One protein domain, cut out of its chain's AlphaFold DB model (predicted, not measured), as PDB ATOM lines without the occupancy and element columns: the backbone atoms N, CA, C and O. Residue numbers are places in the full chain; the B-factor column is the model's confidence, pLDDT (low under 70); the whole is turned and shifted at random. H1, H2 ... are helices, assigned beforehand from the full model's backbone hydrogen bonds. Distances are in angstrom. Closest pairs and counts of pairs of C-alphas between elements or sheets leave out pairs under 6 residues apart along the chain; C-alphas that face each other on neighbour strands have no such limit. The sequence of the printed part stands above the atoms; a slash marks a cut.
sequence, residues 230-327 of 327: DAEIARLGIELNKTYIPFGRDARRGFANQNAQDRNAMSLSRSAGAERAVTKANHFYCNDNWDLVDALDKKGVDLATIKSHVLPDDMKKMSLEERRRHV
ATOM      1  N   ASP A 230       7.861  40.226  60.966       89.31
ATOM      2  CA  ASP A 230       7.218  38.925  61.219       89.31
ATOM      3  C   ASP A 230       5.694  39.018  61.165       89.31
ATOM      4  O   ASP A 230       5.028  38.153  60.598       89.31
ATOM      5  N   ALA A 231       5.132  40.108  61.696       88.56
ATOM      6  CA  ALA A 231       3.694  40.350  61.659       88.56
ATOM      7  C   ALA A 231       3.164  40.464  60.222       88.56
ATOM      8  O   ALA A 231       2.107  39.916  59.907       88.56
ATOM      9  N   GLU A 232       3.905  41.143  59.343       94.12
ATOM     10  CA  GLU A 232       3.506  41.306  57.946       94.12
ATOM     11  C   GLU A 232       3.695  40.009  57.154       94.12
ATOM     12  O   GLU A 232       2.812  39.625  56.390       94.12
ATOM     13  N   ILE A 233       4.791  39.281  57.386       93.88
ATOM     14  CA  ILE A 233       5.038  37.978  56.755       93.88
ATOM     15  C   ILE A 233       3.950  36.973  57.159       93.88
ATOM     16  O   ILE A 233       3.391  36.295  56.297       93.88
ATOM     17  N   ALA A 234       3.589  36.912  58.443       89.81
ATOM     18  CA  ALA A 234       2.510  36.053  58.926       89.81
ATOM     19  C   ALA A 234       1.150  36.435  58.312       89.81
ATOM     20  O   ALA A 234       0.399  35.559  57.877       89.81
ATOM     21  N   ARG A 235       0.842  37.738  58.208       92.62
ATOM     22  CA  ARG A 235      -0.378  38.229  57.544       92.62
ATOM     23  C   ARG A 235      -0.417  37.820  56.071       92.62
ATOM     24  O   ARG A 235      -1.437  37.311  55.610       92.62
ATOM     25  N   LEU A 236       0.680  38.007  55.340       95.06
ATOM     26  CA  LEU A 236       0.803  37.574  53.946       95.06
ATOM     27  C   LEU A 236       0.670  36.052  53.816       95.06
ATOM     28  O   LEU A 236       0.041  35.577  52.877       95.06
ATOM     29  N   GLY A 237       1.173  35.289  54.789       93.31
ATOM     30  CA  GLY A 237       0.971  33.845  54.868       93.31
ATOM     31  C   GLY A 237      -0.498  33.430  55.006       93.31
ATOM     32  O   GLY A 237      -0.868  32.369  54.509       93.31
ATOM     33  N   ILE A 238      -1.342  34.248  55.643       91.38
ATOM     34  CA  ILE A 238      -2.800  34.032  55.706       91.38
ATOM     35  C   ILE A 238      -3.458  34.394  54.370       91.38
ATOM     36  O   ILE A 238      -4.346  33.677  53.914       91.38
ATOM     37  N   GLU A 239      -3.029  35.479  53.719       95.19
ATOM     38  CA  GLU A 239      -3.527  35.844  52.385       95.19
ATOM     39  C   GLU A 239      -3.172  34.784  51.333       95.19
ATOM     40  O   GLU A 239      -4.015  34.451  50.503       95.19
ATOM     41  N   LEU A 240      -1.981  34.183  51.426       94.50
ATOM     42  CA  LEU A 240      -1.550  33.081  50.563       94.50
ATOM     43  C   LEU A 240      -2.514  31.884  50.625       94.50
ATOM     44  O   LEU A 240      -2.770  31.253  49.610       94.50
ATOM     45  N   ASN A 241      -3.147  31.605  51.770       93.56
ATOM     46  CA  ASN A 241      -4.113  30.500  51.863       93.56
ATOM     47  C   ASN A 241      -5.328  30.667  50.947       93.56
ATOM     48  O   ASN A 241      -6.007  29.686  50.644       93.56
ATOM     49  N   LYS A 242      -5.621  31.898  50.519       92.75
ATOM     50  CA  LYS A 242      -6.745  32.201  49.628       92.75
ATOM     51  C   LYS A 242      -6.436  31.899  48.163       92.75
ATOM     52  O   LYS A 242      -7.353  31.963  47.352       92.75
ATOM     53  N   THR A 243      -5.179  31.610  47.817       93.38
ATOM     54  CA  THR A 243      -4.769  31.330  46.434       93.38
ATOM     55  C   THR A 243      -4.768  29.839  46.102       93.38
ATOM     56  O   THR A 243      -4.697  29.497  44.928       93.38
ATOM     57  N   TYR A 244      -4.857  28.953  47.099       94.38
ATOM     58  CA  TYR A 244      -4.994  27.513  46.866       94.38
ATOM     59  C   TYR A 244      -6.420  27.175  46.426       94.38
ATOM     60  O   TYR A 244      -7.400  27.730  46.931       94.38
ATOM     61  N   ILE A 245      -6.538  26.211  45.521       95.50
ATOM     62  CA  ILE A 245      -7.790  25.737  44.938       95.50
ATOM     63  C   ILE A 245      -7.942  24.247  45.279       95.50
ATOM     64  O   ILE A 245      -7.450  23.383  44.547       95.50
ATOM     65  N   PRO A 246      -8.644  23.907  46.379       95.12
ATOM     66  CA  PRO A 246      -8.782  22.522  46.811       95.12
ATOM     67  C   PRO A 246      -9.517  21.655  45.774       95.12
ATOM     68  O   PRO A 246     -10.684  21.900  45.470       95.12
ATOM     69  N   PHE A 247      -8.880  20.596  45.273       94.19
ATOM     70  CA  PHE A 247      -9.451  19.687  44.275       94.19
ATOM     71  C   PHE A 247      -9.221  18.207  44.616       94.19
ATOM     72  O   PHE A 247      -8.357  17.826  45.407       94.19
ATOM     73  N   GLY A 248     -10.026  17.336  44.014       93.44
ATOM     74  CA  GLY A 248      -9.874  15.895  44.174       93.44
ATOM     75  C   GLY A 248     -10.358  15.356  45.517       93.44
ATOM     76  O   GLY A 248     -11.077  15.999  46.283       93.44
ATOM     77  N   ARG A 249      -9.994  14.098  45.777       93.19
ATOM     78  CA  ARG A 249     -10.419  13.357  46.973       93.19
ATOM     79  C   ARG A 249      -9.825  13.942  48.254       93.19
ATOM     80  O   ARG A 249     -10.477  13.910  49.296       93.19
ATOM     81  N   ASP A 250      -8.609  14.466  48.155       93.44
ATOM     82  CA  ASP A 250      -7.815  14.881  49.304       93.44
ATOM     83  C   ASP A 250      -7.954  16.373  49.631       93.44
ATOM     84  O   ASP A 250      -7.545  16.774  50.718       93.44
ATOM     85  N   ALA A 251      -8.638  17.152  48.776       93.44
ATOM     86  CA  ALA A 251      -8.949  18.580  48.931       93.44
ATOM     87  C   ALA A 251      -9.239  18.998  50.379       93.44
ATOM     88  O   ALA A 251      -8.530  19.809  50.968       93.44
ATOM     89  N   ARG A 252     -10.290  18.412  50.975       93.00
ATOM     90  CA  ARG A 252     -10.741  18.785  52.322       93.00
ATOM     91  C   ARG A 252      -9.697  18.476  53.386       93.00
ATOM     92  O   ARG A 252      -9.545  19.255  54.317       93.00
ATOM     93  N   ARG A 253      -9.013  17.334  53.267       93.75
ATOM     94  CA  ARG A 253      -8.022  16.891  54.253       93.75
ATOM     95  C   ARG A 253      -6.766  17.755  54.175       93.75
ATOM     96  O   ARG A 253      -6.327  18.238  55.211       93.75
ATOM     97  N   GLY A 254      -6.234  17.964  52.971       93.69
ATOM     98  CA  GLY A 254      -5.037  18.774  52.740       93.69
ATOM     99  C   GLY A 254      -5.241  20.225  53.162       93.69
ATOM    100  O   GLY A 254      -4.521  20.716  54.026       93.69
ATOM    101  N   PHE A 255      -6.317  20.861  52.688       94.38
ATOM    102  CA  PHE A 255      -6.639  22.240  53.061       94.38
ATOM    103  C   PHE A 255      -6.890  22.402  54.569       94.38
ATOM    104  O   PHE A 255      -6.468  23.384  55.183       94.38
ATOM    105  N   ALA A 256      -7.561  21.437  55.211       94.25
ATOM    106  CA  ALA A 256      -7.740  21.463  56.660       94.25
ATOM    107  C   ALA A 256      -6.410  21.304  57.410       94.25
ATOM    108  O   ALA A 256      -6.203  22.002  58.403       94.25
ATOM    109  N   ASN A 257      -5.510  20.432  56.938       93.38
ATOM    110  CA  ASN A 257      -4.196  20.244  57.548       93.38
ATOM    111  C   ASN A 257      -3.335  21.506  57.421       93.38
ATOM    112  O   ASN A 257      -2.831  21.974  58.437       93.38
ATOM    113  N   GLN A 258      -3.256  22.115  56.232       94.81
ATOM    114  CA  GLN A 258      -2.543  23.381  56.018       94.81
ATOM    115  C   GLN A 258      -2.997  24.451  57.022       94.81
ATOM    116  O   GLN A 258      -2.179  25.035  57.735       94.81
ATOM    117  N   ASN A 259      -4.314  24.650  57.144       93.31
ATOM    118  CA  ASN A 259      -4.893  25.619  58.077       93.31
ATOM    119  C   ASN A 259      -4.675  25.256  59.555       93.31
ATOM    120  O   ASN A 259      -4.660  26.146  60.408       93.31
ATOM    121  N   ALA A 260      -4.576  23.966  59.883       92.94
ATOM    122  CA  ALA A 260      -4.239  23.517  61.229       92.94
ATOM    123  C   ALA A 260      -2.766  23.805  61.546       92.94
ATOM    124  O   ALA A 260      -2.482  24.356  62.606       92.94
ATOM    125  N   GLN A 261      -1.847  23.531  60.613       91.06
ATOM    126  CA  GLN A 261      -0.422  23.828  60.789       91.06
ATOM    127  C   GLN A 261      -0.156  25.330  60.907       91.06
ATOM    128  O   GLN A 261       0.638  25.744  61.748       91.06
ATOM    129  N   ASP A 262      -0.879  26.162  60.154       91.25
ATOM    130  CA  ASP A 262      -0.794  27.619  60.296       91.25
ATOM    131  C   ASP A 262      -1.216  28.090  61.691       91.25
ATOM    132  O   ASP A 262      -0.538  28.912  62.306       91.25
ATOM    133  N   ARG A 263      -2.309  27.535  62.228       90.38
ATOM    134  CA  ARG A 263      -2.759  27.836  63.594       90.38
ATOM    135  C   ARG A 263      -1.762  27.354  64.640       90.38
ATOM    136  O   ARG A 263      -1.484  28.097  65.577       90.38
ATOM    137  N   ASN A 264      -1.213  26.153  64.468       86.94
ATOM    138  CA  ASN A 264      -0.206  25.598  65.368       86.94
ATOM    139  C   ASN A 264       1.027  26.509  65.417       86.94
ATOM    140  O   ASN A 264       1.416  26.938  66.501       86.94
ATOM    141  N   ALA A 265       1.577  26.891  64.260       87.19
ATOM    142  CA  ALA A 265       2.735  27.780  64.177       87.19
ATOM    143  C   ALA A 265       2.462  29.149  64.826       87.19
ATOM    144  O   ALA A 265       3.230  29.598  65.676       87.19
ATOM    145  N   MET A 266       1.325  29.774  64.503       86.19
ATOM    146  CA  MET A 266       0.920  31.059  65.088       86.19
ATOM    147  C   MET A 266       0.694  30.993  66.605       86.19
ATOM    148  O   MET A 266       0.883  31.994  67.293       86.19
ATOM    149  N   SER A 267       0.282  29.834  67.134       85.94
ATOM    150  CA  SER A 267       0.096  29.634  68.577       85.94
ATOM    151  C   SER A 267       1.413  29.528  69.347       85.94
ATOM    152  O   SER A 267       1.436  29.825  70.540       85.94
ATOM    153  N   LEU A 268       2.502  29.142  68.672       81.12
ATOM    154  CA  LEU A 268       3.833  29.083  69.273       81.12
ATOM    155  C   LEU A 268       4.425  30.488  69.423       81.12
ATOM    156  O   LEU A 268       4.931  30.824  70.488       81.12
ATOM    157  N   SER A 269       4.385  31.302  68.360       81.44
ATOM    158  CA  SER A 269       4.928  32.674  68.335       81.44
ATOM    159  C   SER A 269       4.654  33.372  66.994       81.44
ATOM    160  O   SER A 269       4.282  32.724  66.014       81.44
ATOM    161  N   ARG A 270       4.917  34.687  66.908       82.94
ATOM    162  CA  ARG A 270       4.855  35.412  65.625       82.94
ATOM    163  C   ARG A 270       5.952  34.981  64.658       82.94
ATOM    164  O   ARG A 270       5.657  34.768  63.487       82.94
ATOM    165  N   SER A 271       7.179  34.814  65.146       83.94
ATOM    166  CA  SER A 271       8.302  34.340  64.329       83.94
ATOM    167  C   SER A 271       8.060  32.935  63.770       83.94
ATOM    168  O   SER A 271       8.277  32.725  62.583       83.94
ATOM    169  N   ALA A 272       7.488  32.000  64.542       83.88
ATOM    170  CA  ALA A 272       7.087  30.687  64.010       83.88
ATOM    171  C   ALA A 272       6.000  30.803  62.923       83.88
ATOM    172  O   ALA A 272       6.037  30.093  61.917       83.88
ATOM    173  N   GLY A 273       5.049  31.731  63.085       88.38
ATOM    174  CA  GLY A 273       4.080  32.071  62.042       88.38
ATOM    175  C   GLY A 273       4.730  32.608  60.760       88.38
ATOM    176  O   GLY A 273       4.344  32.222  59.655       88.38
ATOM    177  N   ALA A 274       5.747  33.460  60.898       89.25
ATOM    178  CA  ALA A 274       6.518  33.980  59.775       89.25
ATOM    179  C   ALA A 274       7.348  32.882  59.086       89.25
ATOM    180  O   ALA A 274       7.318  32.774  57.859       89.25
ATOM    181  N   GLU A 275       8.022  32.015  59.848       86.81
ATOM    182  CA  GLU A 275       8.732  30.840  59.321       86.81
ATOM    183  C   GLU A 275       7.793  29.922  58.541       86.81
ATOM    184  O   GLU A 275       8.109  29.502  57.430       86.81
ATOM    185  N   ARG A 276       6.591  29.680  59.071       90.50
ATOM    186  CA  ARG A 276       5.562  28.898  58.386       90.50
ATOM    187  C   ARG A 276       5.137  29.532  57.061       90.50
ATOM    188  O   ARG A 276       5.011  28.830  56.056       90.50
ATOM    189  N   ALA A 277       4.928  30.847  57.030       91.62
ATOM    190  CA  ALA A 277       4.609  31.562  55.796       91.62
ATOM    191  C   ALA A 277       5.746  31.458  54.764       91.62
ATOM    192  O   ALA A 277       5.483  31.247  53.580       91.62
ATOM    193  N   VAL A 278       7.003  31.529  55.212       89.75
ATOM    194  CA  VAL A 278       8.182  31.298  54.366       89.75
ATOM    195  C   VAL A 278       8.192  29.881  53.796       89.75
ATOM    196  O   VAL A 278       8.459  29.735  52.603       89.75
ATOM    197  N   THR A 279       7.916  28.850  54.607       89.12
ATOM    198  CA  THR A 279       7.839  27.464  54.123       89.12
ATOM    199  C   THR A 279       6.824  27.360  52.989       89.12
ATOM    200  O   THR A 279       7.160  26.845  51.927       89.12
ATOM    201  N   LYS A 280       5.616  27.913  53.175       92.81
ATOM    202  CA  LYS A 280       4.543  27.857  52.167       92.81
ATOM    203  C   LYS A 280       4.851  28.626  50.889       92.81
ATOM    204  O   LYS A 280       4.469  28.199  49.808       92.81
ATOM    205  N   ALA A 281       5.538  29.758  51.006       89.06
ATOM    206  CA  ALA A 281       5.948  30.559  49.857       89.06
ATOM    207  C   ALA A 281       7.093  29.911  49.054       89.06
ATOM    208  O   ALA A 281       7.526  30.457  48.035       89.06
ATOM    209  N   ASN A 282       7.630  28.779  49.518       85.50
ATOM    210  CA  ASN A 282       8.719  28.093  48.853       85.50
ATOM    211  C   ASN A 282       8.223  27.029  47.863       85.50
ATOM    212  O   ASN A 282       7.251  26.329  48.096       85.50
ATOM    213  N   HIS A 283       8.983  26.842  46.788       80.06
ATOM    214  CA  HIS A 283       8.746  25.836  45.755       80.06
ATOM    215  C   HIS A 283       8.746  24.378  46.249       80.06
ATOM    216  O   HIS A 283       8.172  23.525  45.576       80.06
ATOM    217  N   PHE A 284       9.411  24.076  47.370       82.50
ATOM    218  CA  PHE A 284       9.389  22.737  47.975       82.50
ATOM    219  C   PHE A 284       8.084  22.415  48.682       82.50
ATOM    220  O   PHE A 284       7.801  21.248  48.930       82.50
ATOM    221  N   TYR A 285       7.285  23.431  48.999       87.12
ATOM    222  CA  TYR A 285       5.954  23.222  49.521       87.12
ATOM    223  C   TYR A 285       5.013  22.882  48.364       87.12
ATOM    224  O   TYR A 285       4.543  23.765  47.655       87.12
ATOM    225  N   CYS A 286       4.808  21.583  48.147       86.75
ATOM    226  CA  CYS A 286       4.028  21.044  47.041       86.75
ATOM    227  C   CYS A 286       2.770  20.346  47.557       86.75
ATOM    228  O   CYS A 286       2.843  19.418  48.361       86.75
ATOM    229  N   ASN A 287       1.615  20.764  47.047       92.25
ATOM    230  CA  ASN A 287       0.305  20.249  47.430       92.25
ATOM    231  C   ASN A 287      -0.466  19.675  46.240       92.25
ATOM    232  O   ASN A 287      -1.689  19.569  46.278       92.25
ATOM    233  N   ASP A 288       0.236  19.245  45.194       91.12
ATOM    234  CA  ASP A 288      -0.301  18.799  43.900       91.12
ATOM    235  C   ASP A 288      -1.273  17.590  43.945       91.12
ATOM    236  O   ASP A 288      -1.800  17.142  42.921       91.12
ATOM    237  N   ASN A 289      -1.484  17.000  45.122       92.06
ATOM    238  CA  ASN A 289      -2.474  15.957  45.385       92.06
ATOM    239  C   ASN A 289      -3.842  16.524  45.796       92.06
ATOM    240  O   ASN A 289      -4.849  15.814  45.696       92.06
ATOM    241  N   TRP A 290      -3.887  17.763  46.288       94.69
ATOM    242  CA  TRP A 290      -5.095  18.380  46.831       94.69
ATOM    243  C   TRP A 290      -5.291  19.846  46.433       94.69
ATOM    244  O   TRP A 290      -6.413  20.323  46.568       94.69
ATOM    245  N   ASP A 291      -4.278  20.537  45.908       95.94
ATOM    246  CA  ASP A 291      -4.350  21.889  45.349       95.94
ATOM    247  C   ASP A 291      -4.192  21.880  43.819       95.94
ATOM    248  O   ASP A 291      -3.241  21.315  43.277       95.94
ATOM    249  N   LEU A 292      -5.145  22.498  43.115       94.81
ATOM    250  CA  LEU A 292      -5.172  22.517  41.657       94.81
ATOM    251  C   LEU A 292      -4.052  23.385  41.087       94.81
ATOM    252  O   LEU A 292      -3.518  23.022  40.045       94.81
ATOM    253  N   VAL A 293      -3.684  24.490  41.741       93.69
ATOM    254  CA  VAL A 293      -2.625  25.387  41.248       93.69
ATOM    255  C   VAL A 293      -1.290  24.639  41.206       93.69
ATOM    256  O   VAL A 293      -0.667  24.551  40.146       93.69
ATOM    257  N   ASP A 294      -0.920  23.983  42.307       92.19
ATOM    258  CA  ASP A 294       0.263  23.124  42.368       92.19
ATOM    259  C   ASP A 294       0.167  21.937  41.394       92.19
ATOM    260  O   ASP A 294       1.146  21.577  40.741       92.19
ATOM    261  N   ALA A 295      -1.012  21.327  41.228       92.25
ATOM    262  CA  ALA A 295      -1.188  20.218  40.287       92.25
ATOM    263  C   ALA A 295      -1.012  20.630  38.813       92.25
ATOM    264  O   ALA A 295      -0.529  19.827  38.004       92.25
ATOM    265  N   LEU A 296      -1.375  21.865  38.455       91.12
ATOM    266  CA  LEU A 296      -1.116  22.431  37.130       91.12
ATOM    267  C   LEU A 296       0.386  22.654  36.909       91.12
ATOM    268  O   LEU A 296       0.896  22.252  35.864       91.12
ATOM    269  N   ASP A 297       1.089  23.224  37.893       88.44
ATOM    270  CA  ASP A 297       2.537  23.484  37.814       88.44
ATOM    271  C   ASP A 297       3.362  22.185  37.780       88.44
ATOM    272  O   ASP A 297       4.273  22.034  36.967       88.44
ATOM    273  N   LYS A 298       3.038  21.217  38.651       84.00
ATOM    274  CA  LYS A 298       3.883  20.034  38.910       84.00
ATOM    275  C   LYS A 298       3.524  18.802  38.104       84.00
ATOM    276  O   LYS A 298       4.410  18.090  37.632       84.00
ATOM    277  N   LYS A 299       2.228  18.514  37.970       85.25
ATOM    278  CA  LYS A 299       1.735  17.290  37.315       85.25
ATOM    279  C   LYS A 299       1.269  17.524  35.886       85.25
ATOM    280  O   LYS A 299       0.928  16.557  35.208       85.25
ATOM    281  N   GLY A 300       1.236  18.779  35.431       81.69
ATOM    282  CA  GLY A 300       0.724  19.124  34.109       81.69
ATOM    283  C   GLY A 300      -0.730  18.690  33.933       81.69
ATOM    284  O   GLY A 300      -1.108  18.214  32.863       81.69
ATOM    285  N   VAL A 301      -1.536  18.786  35.000       86.31
ATOM    286  CA  VAL A 301      -2.975  18.521  34.912       86.31
ATOM    287  C   VAL A 301      -3.573  19.412  33.824       86.31
ATOM    288  O   VAL A 301      -3.284  20.600  33.743       86.31
ATOM    289  N   ASP A 302      -4.420  18.848  32.969       89.56
ATOM    290  CA  ASP A 302      -5.066  19.619  31.913       89.56
ATOM    291  C   ASP A 302      -6.489  20.020  32.332       89.56
ATOM    292  O   ASP A 302      -7.376  19.182  32.523       89.56
ATOM    293  N   LEU A 303      -6.721  21.332  32.442       91.25
ATOM    294  CA  LEU A 303      -8.028  21.917  32.759       91.25
ATOM    295  C   LEU A 303      -9.127  21.542  31.756       91.25
ATOM    296  O   LEU A 303     -10.311  21.617  32.102       91.25
ATOM    297  N   ALA A 304      -8.766  21.170  30.525       88.88
ATOM    298  CA  ALA A 304      -9.726  20.733  29.519       88.88
ATOM    299  C   ALA A 304     -10.232  19.306  29.773       88.88
ATOM    300  O   ALA A 304     -11.368  18.991  29.417       88.88
ATOM    301  N   THR A 305      -9.422  18.453  30.407       90.62
ATOM    302  CA  THR A 305      -9.725  17.024  30.607       90.62
ATOM    303  C   THR A 305     -10.003  16.658  32.067       90.62
ATOM    304  O   THR A 305     -10.497  15.559  32.345       90.62
ATOM    305  N   ILE A 306      -9.753  17.571  33.014       90.88
ATOM    306  CA  ILE A 306     -10.065  17.364  34.429       90.88
ATOM    307  C   ILE A 306     -11.562  17.092  34.646       90.88
ATOM    308  O   ILE A 306     -12.451  17.766  34.120       90.88
ATOM    309  N   LYS A 307     -11.863  16.074  35.459       91.44
ATOM    310  CA  LYS A 307     -13.243  15.654  35.718       91.44
ATOM    311  C   LYS A 307     -13.973  16.717  36.541       91.44
ATOM    312  O   LYS A 307     -13.572  17.020  37.656       91.44
ATOM    313  N   SER A 308     -15.112  17.207  36.051       89.56
ATOM    314  CA  SER A 308     -15.870  18.278  36.726       89.56
ATOM    315  C   SER A 308     -16.187  17.980  38.204       89.56
ATOM    316  O   SER A 308     -16.058  18.849  39.056       89.56
ATOM    317  N   HIS A 309     -16.506  16.731  38.564       90.88
ATOM    318  CA  HIS A 309     -16.840  16.383  39.952       90.88
ATOM    319  C   HIS A 309     -15.673  16.498  40.948       90.88
ATOM    320  O   HIS A 309     -15.936  16.502  42.149       90.88
ATOM    321  N   VAL A 310     -14.418  16.569  40.480       92.38
ATOM    322  CA  VAL A 310     -13.248  16.765  41.354       92.38
ATOM    323  C   VAL A 310     -12.902  18.238  41.576       92.38
ATOM    324  O   VAL A 310     -12.063  18.525  42.422       92.38
ATOM    325  N   LEU A 311     -13.523  19.158  40.835       93.44
ATOM    326  CA  LEU A 311     -13.330  20.598  40.998       93.44
ATOM    327  C   LEU A 311     -14.145  21.146  42.186       93.44
ATOM    328  O   LEU A 311     -15.162  20.544  42.551       93.44
ATOM    329  N   PRO A 312     -13.764  22.309  42.747       92.94
ATOM    330  CA  PRO A 312     -14.623  23.085  43.641       92.94
ATOM    331  C   PRO A 312     -15.977  23.421  43.004       92.94
ATOM    332  O   PRO A 312     -16.081  23.569  41.783       92.94
ATOM    333  N   ASP A 313     -17.012  23.595  43.827       91.94
ATOM    334  CA  ASP A 313     -18.381  23.844  43.352       91.94
ATOM    335  C   ASP A 313     -18.502  25.088  42.464       91.94
ATOM    336  O   ASP A 313     -19.204  25.047  41.449       91.94
ATOM    337  N   ASP A 314     -17.760  26.150  42.780       91.19
ATOM    338  CA  ASP A 314     -17.743  27.381  41.987       91.19
ATOM    339  C   ASP A 314     -17.139  27.152  40.591       91.19
ATOM    340  O   ASP A 314     -17.653  27.657  39.592       91.19
ATOM    341  N   MET A 315     -16.116  26.297  40.483       94.31
ATOM    342  CA  MET A 315     -15.443  25.980  39.217       94.31
ATOM    343  C   MET A 315     -16.196  24.969  38.342       94.31
ATOM    344  O   MET A 315     -15.970  24.909  37.126       94.31
ATOM    345  N   LYS A 316     -17.117  24.178  38.913       92.94
ATOM    346  CA  LYS A 316     -17.942  23.219  38.148       92.94
ATOM    347  C   LYS A 316     -18.796  23.906  37.090       92.94
ATOM    348  O   LYS A 316     -19.024  23.326  36.030       92.94
ATOM    349  N   LYS A 317     -19.250  25.128  37.384       92.88
ATOM    350  CA  LYS A 317     -20.115  25.939  36.515       92.88
ATOM    351  C   LYS A 317     -19.336  26.788  35.506       92.88
ATOM    352  O   LYS A 317     -19.941  27.291  34.568       92.88
ATOM    353  N   MET A 318     -18.024  26.934  35.688       95.38
ATOM    354  CA  MET A 318     -17.161  27.715  34.803       95.38
ATOM    355  C   MET A 318     -16.895  26.985  33.481       95.38
ATOM    356  O   MET A 318     -16.631  25.776  33.463       95.38
ATOM    357  N   SER A 319     -16.890  27.742  32.388       94.88
ATOM    358  CA  SER A 319     -16.314  27.352  31.098       94.88
ATOM    359  C   SER A 319     -14.794  27.164  31.193       94.88
ATOM    360  O   SER A 319     -14.151  27.568  32.164       94.88
ATOM    361  N   LEU A 320     -14.181  26.573  30.164       93.75
ATOM    362  CA  LEU A 320     -12.727  26.385  30.132       93.75
ATOM    363  C   LEU A 320     -11.956  27.717  30.188       93.75
ATOM    364  O   LEU A 320     -10.946  27.801  30.883       93.75
ATOM    365  N   GLU A 321     -12.428  28.761  29.501       94.94
ATOM    366  CA  GLU A 321     -11.790  30.085  29.556       94.94
ATOM    367  C   GLU A 321     -11.939  30.758  30.921       94.94
ATOM    368  O   GLU A 321     -11.020  31.425  31.389       94.94
ATOM    369  N   GLU A 322     -13.077  30.581  31.592       95.12
ATOM    370  CA  GLU A 322     -13.261  31.077  32.958       95.12
ATOM    371  C   GLU A 322     -12.354  30.345  33.943       95.12
ATOM    372  O   GLU A 322     -11.708  31.002  34.752       95.12
ATOM    373  N   ARG A 323     -12.208  29.018  33.820       93.88
ATOM    374  CA  ARG A 323     -11.261  28.249  34.645       93.88
ATOM    375  C   ARG A 323      -9.826  28.725  34.449       93.88
ATOM    376  O   ARG A 323      -9.137  28.923  35.435       93.88
ATOM    377  N   ARG A 324      -9.400  28.951  33.200       92.50
ATOM    378  CA  ARG A 324      -8.053  29.458  32.873       92.50
ATOM    379  C   ARG A 324      -7.770  30.862  33.404       92.50
ATOM    380  O   ARG A 324      -6.613  31.183  33.598       92.50
ATOM    381  N   ARG A 325      -8.797  31.704  33.559       93.31
ATOM    382  CA  ARG A 325      -8.660  33.040  34.166       93.31
ATOM    383  C   ARG A 325      -8.720  33.010  35.692       93.31
ATOM    384  O   ARG A 325      -8.335  33.989  36.319       93.31
ATOM    385  N   HIS A 326      -9.310  31.961  36.257       90.81
ATOM    386  CA  HIS A 326      -9.478  31.804  37.695       90.81
ATOM    387  C   HIS A 326      -8.219  31.256  38.375       90.81
ATOM    388  O   HIS A 326      -7.929  31.666  39.495       90.81
ATOM    389  N   VAL A 327      -7.520  30.332  37.705       89.25
ATOM    390  CA  VAL A 327      -6.194  29.834  38.109       89.25
ATOM    391  C   VAL A 327      -5.093  30.802  37.691       89.25
ATOM    392  O   VAL A 327      -4.070  30.835  38.402       89.25
TER     393      VAL A 327
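Overview. This is residues 230 to 327 of the 327 residues of the protein "VWFA domain-containing protein" of Phycisphaeraceae bacterium (UniProt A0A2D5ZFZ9). At one end, H1 packs on H3 of the H2 and H3 hairpin; the other end is looser, with short helices H4, H5 and H6 among long loops. The printed part has 98 residues with six named helices, H1 to H6 in order, and no named strand: all helix. It is elongated, 43 by 22 by 22 A, and only just compact, close to loose, with a radius of gyration of the C-alphas of 14.6 A.

Along the chain. Find C-alpha 230 at (7.218, 38.925, 61.219); from there H1, residues 230 to 240, runs 15.0 A. Next come H2, residues 251 to 268, 26.2 A, and H3, residues 270 to 280, 15.4 A. Read on to H4, residues 292 to 299, H5, 313 to 316, and H6, 320 to 326, ending at C-alpha 326, (-9.478, 31.804, 37.695).

Arrangement. H1 and H3 touch, closest at C-alphas 237 and 277, 4.4 A, the same way at a steep tilt of 39 degrees. H2, with residues 262 to 266 alone, touches H3, closest at C-alphas 266 and 273, 4.5 A. This hairpin runs opposite ways at a shallow tilt of 30 degrees. H4 touches no helix; H5 and H6 are close but not clearly touching, C-alphas 315 and 323 being 6.6 A apart. Each O i to N i+4 pair is within hydrogen-bond range in H1, H2, H3, H4 and H6; H5 is too short for one.

Size, cuts and confidence. The farthest C-alphas, of Ser 269 and Thr 305, are 43.4 A apart. The links H3 to H4 and H4 to H5 are long. The printed part has no cut, and no printed residue is under 70 in pLDDT.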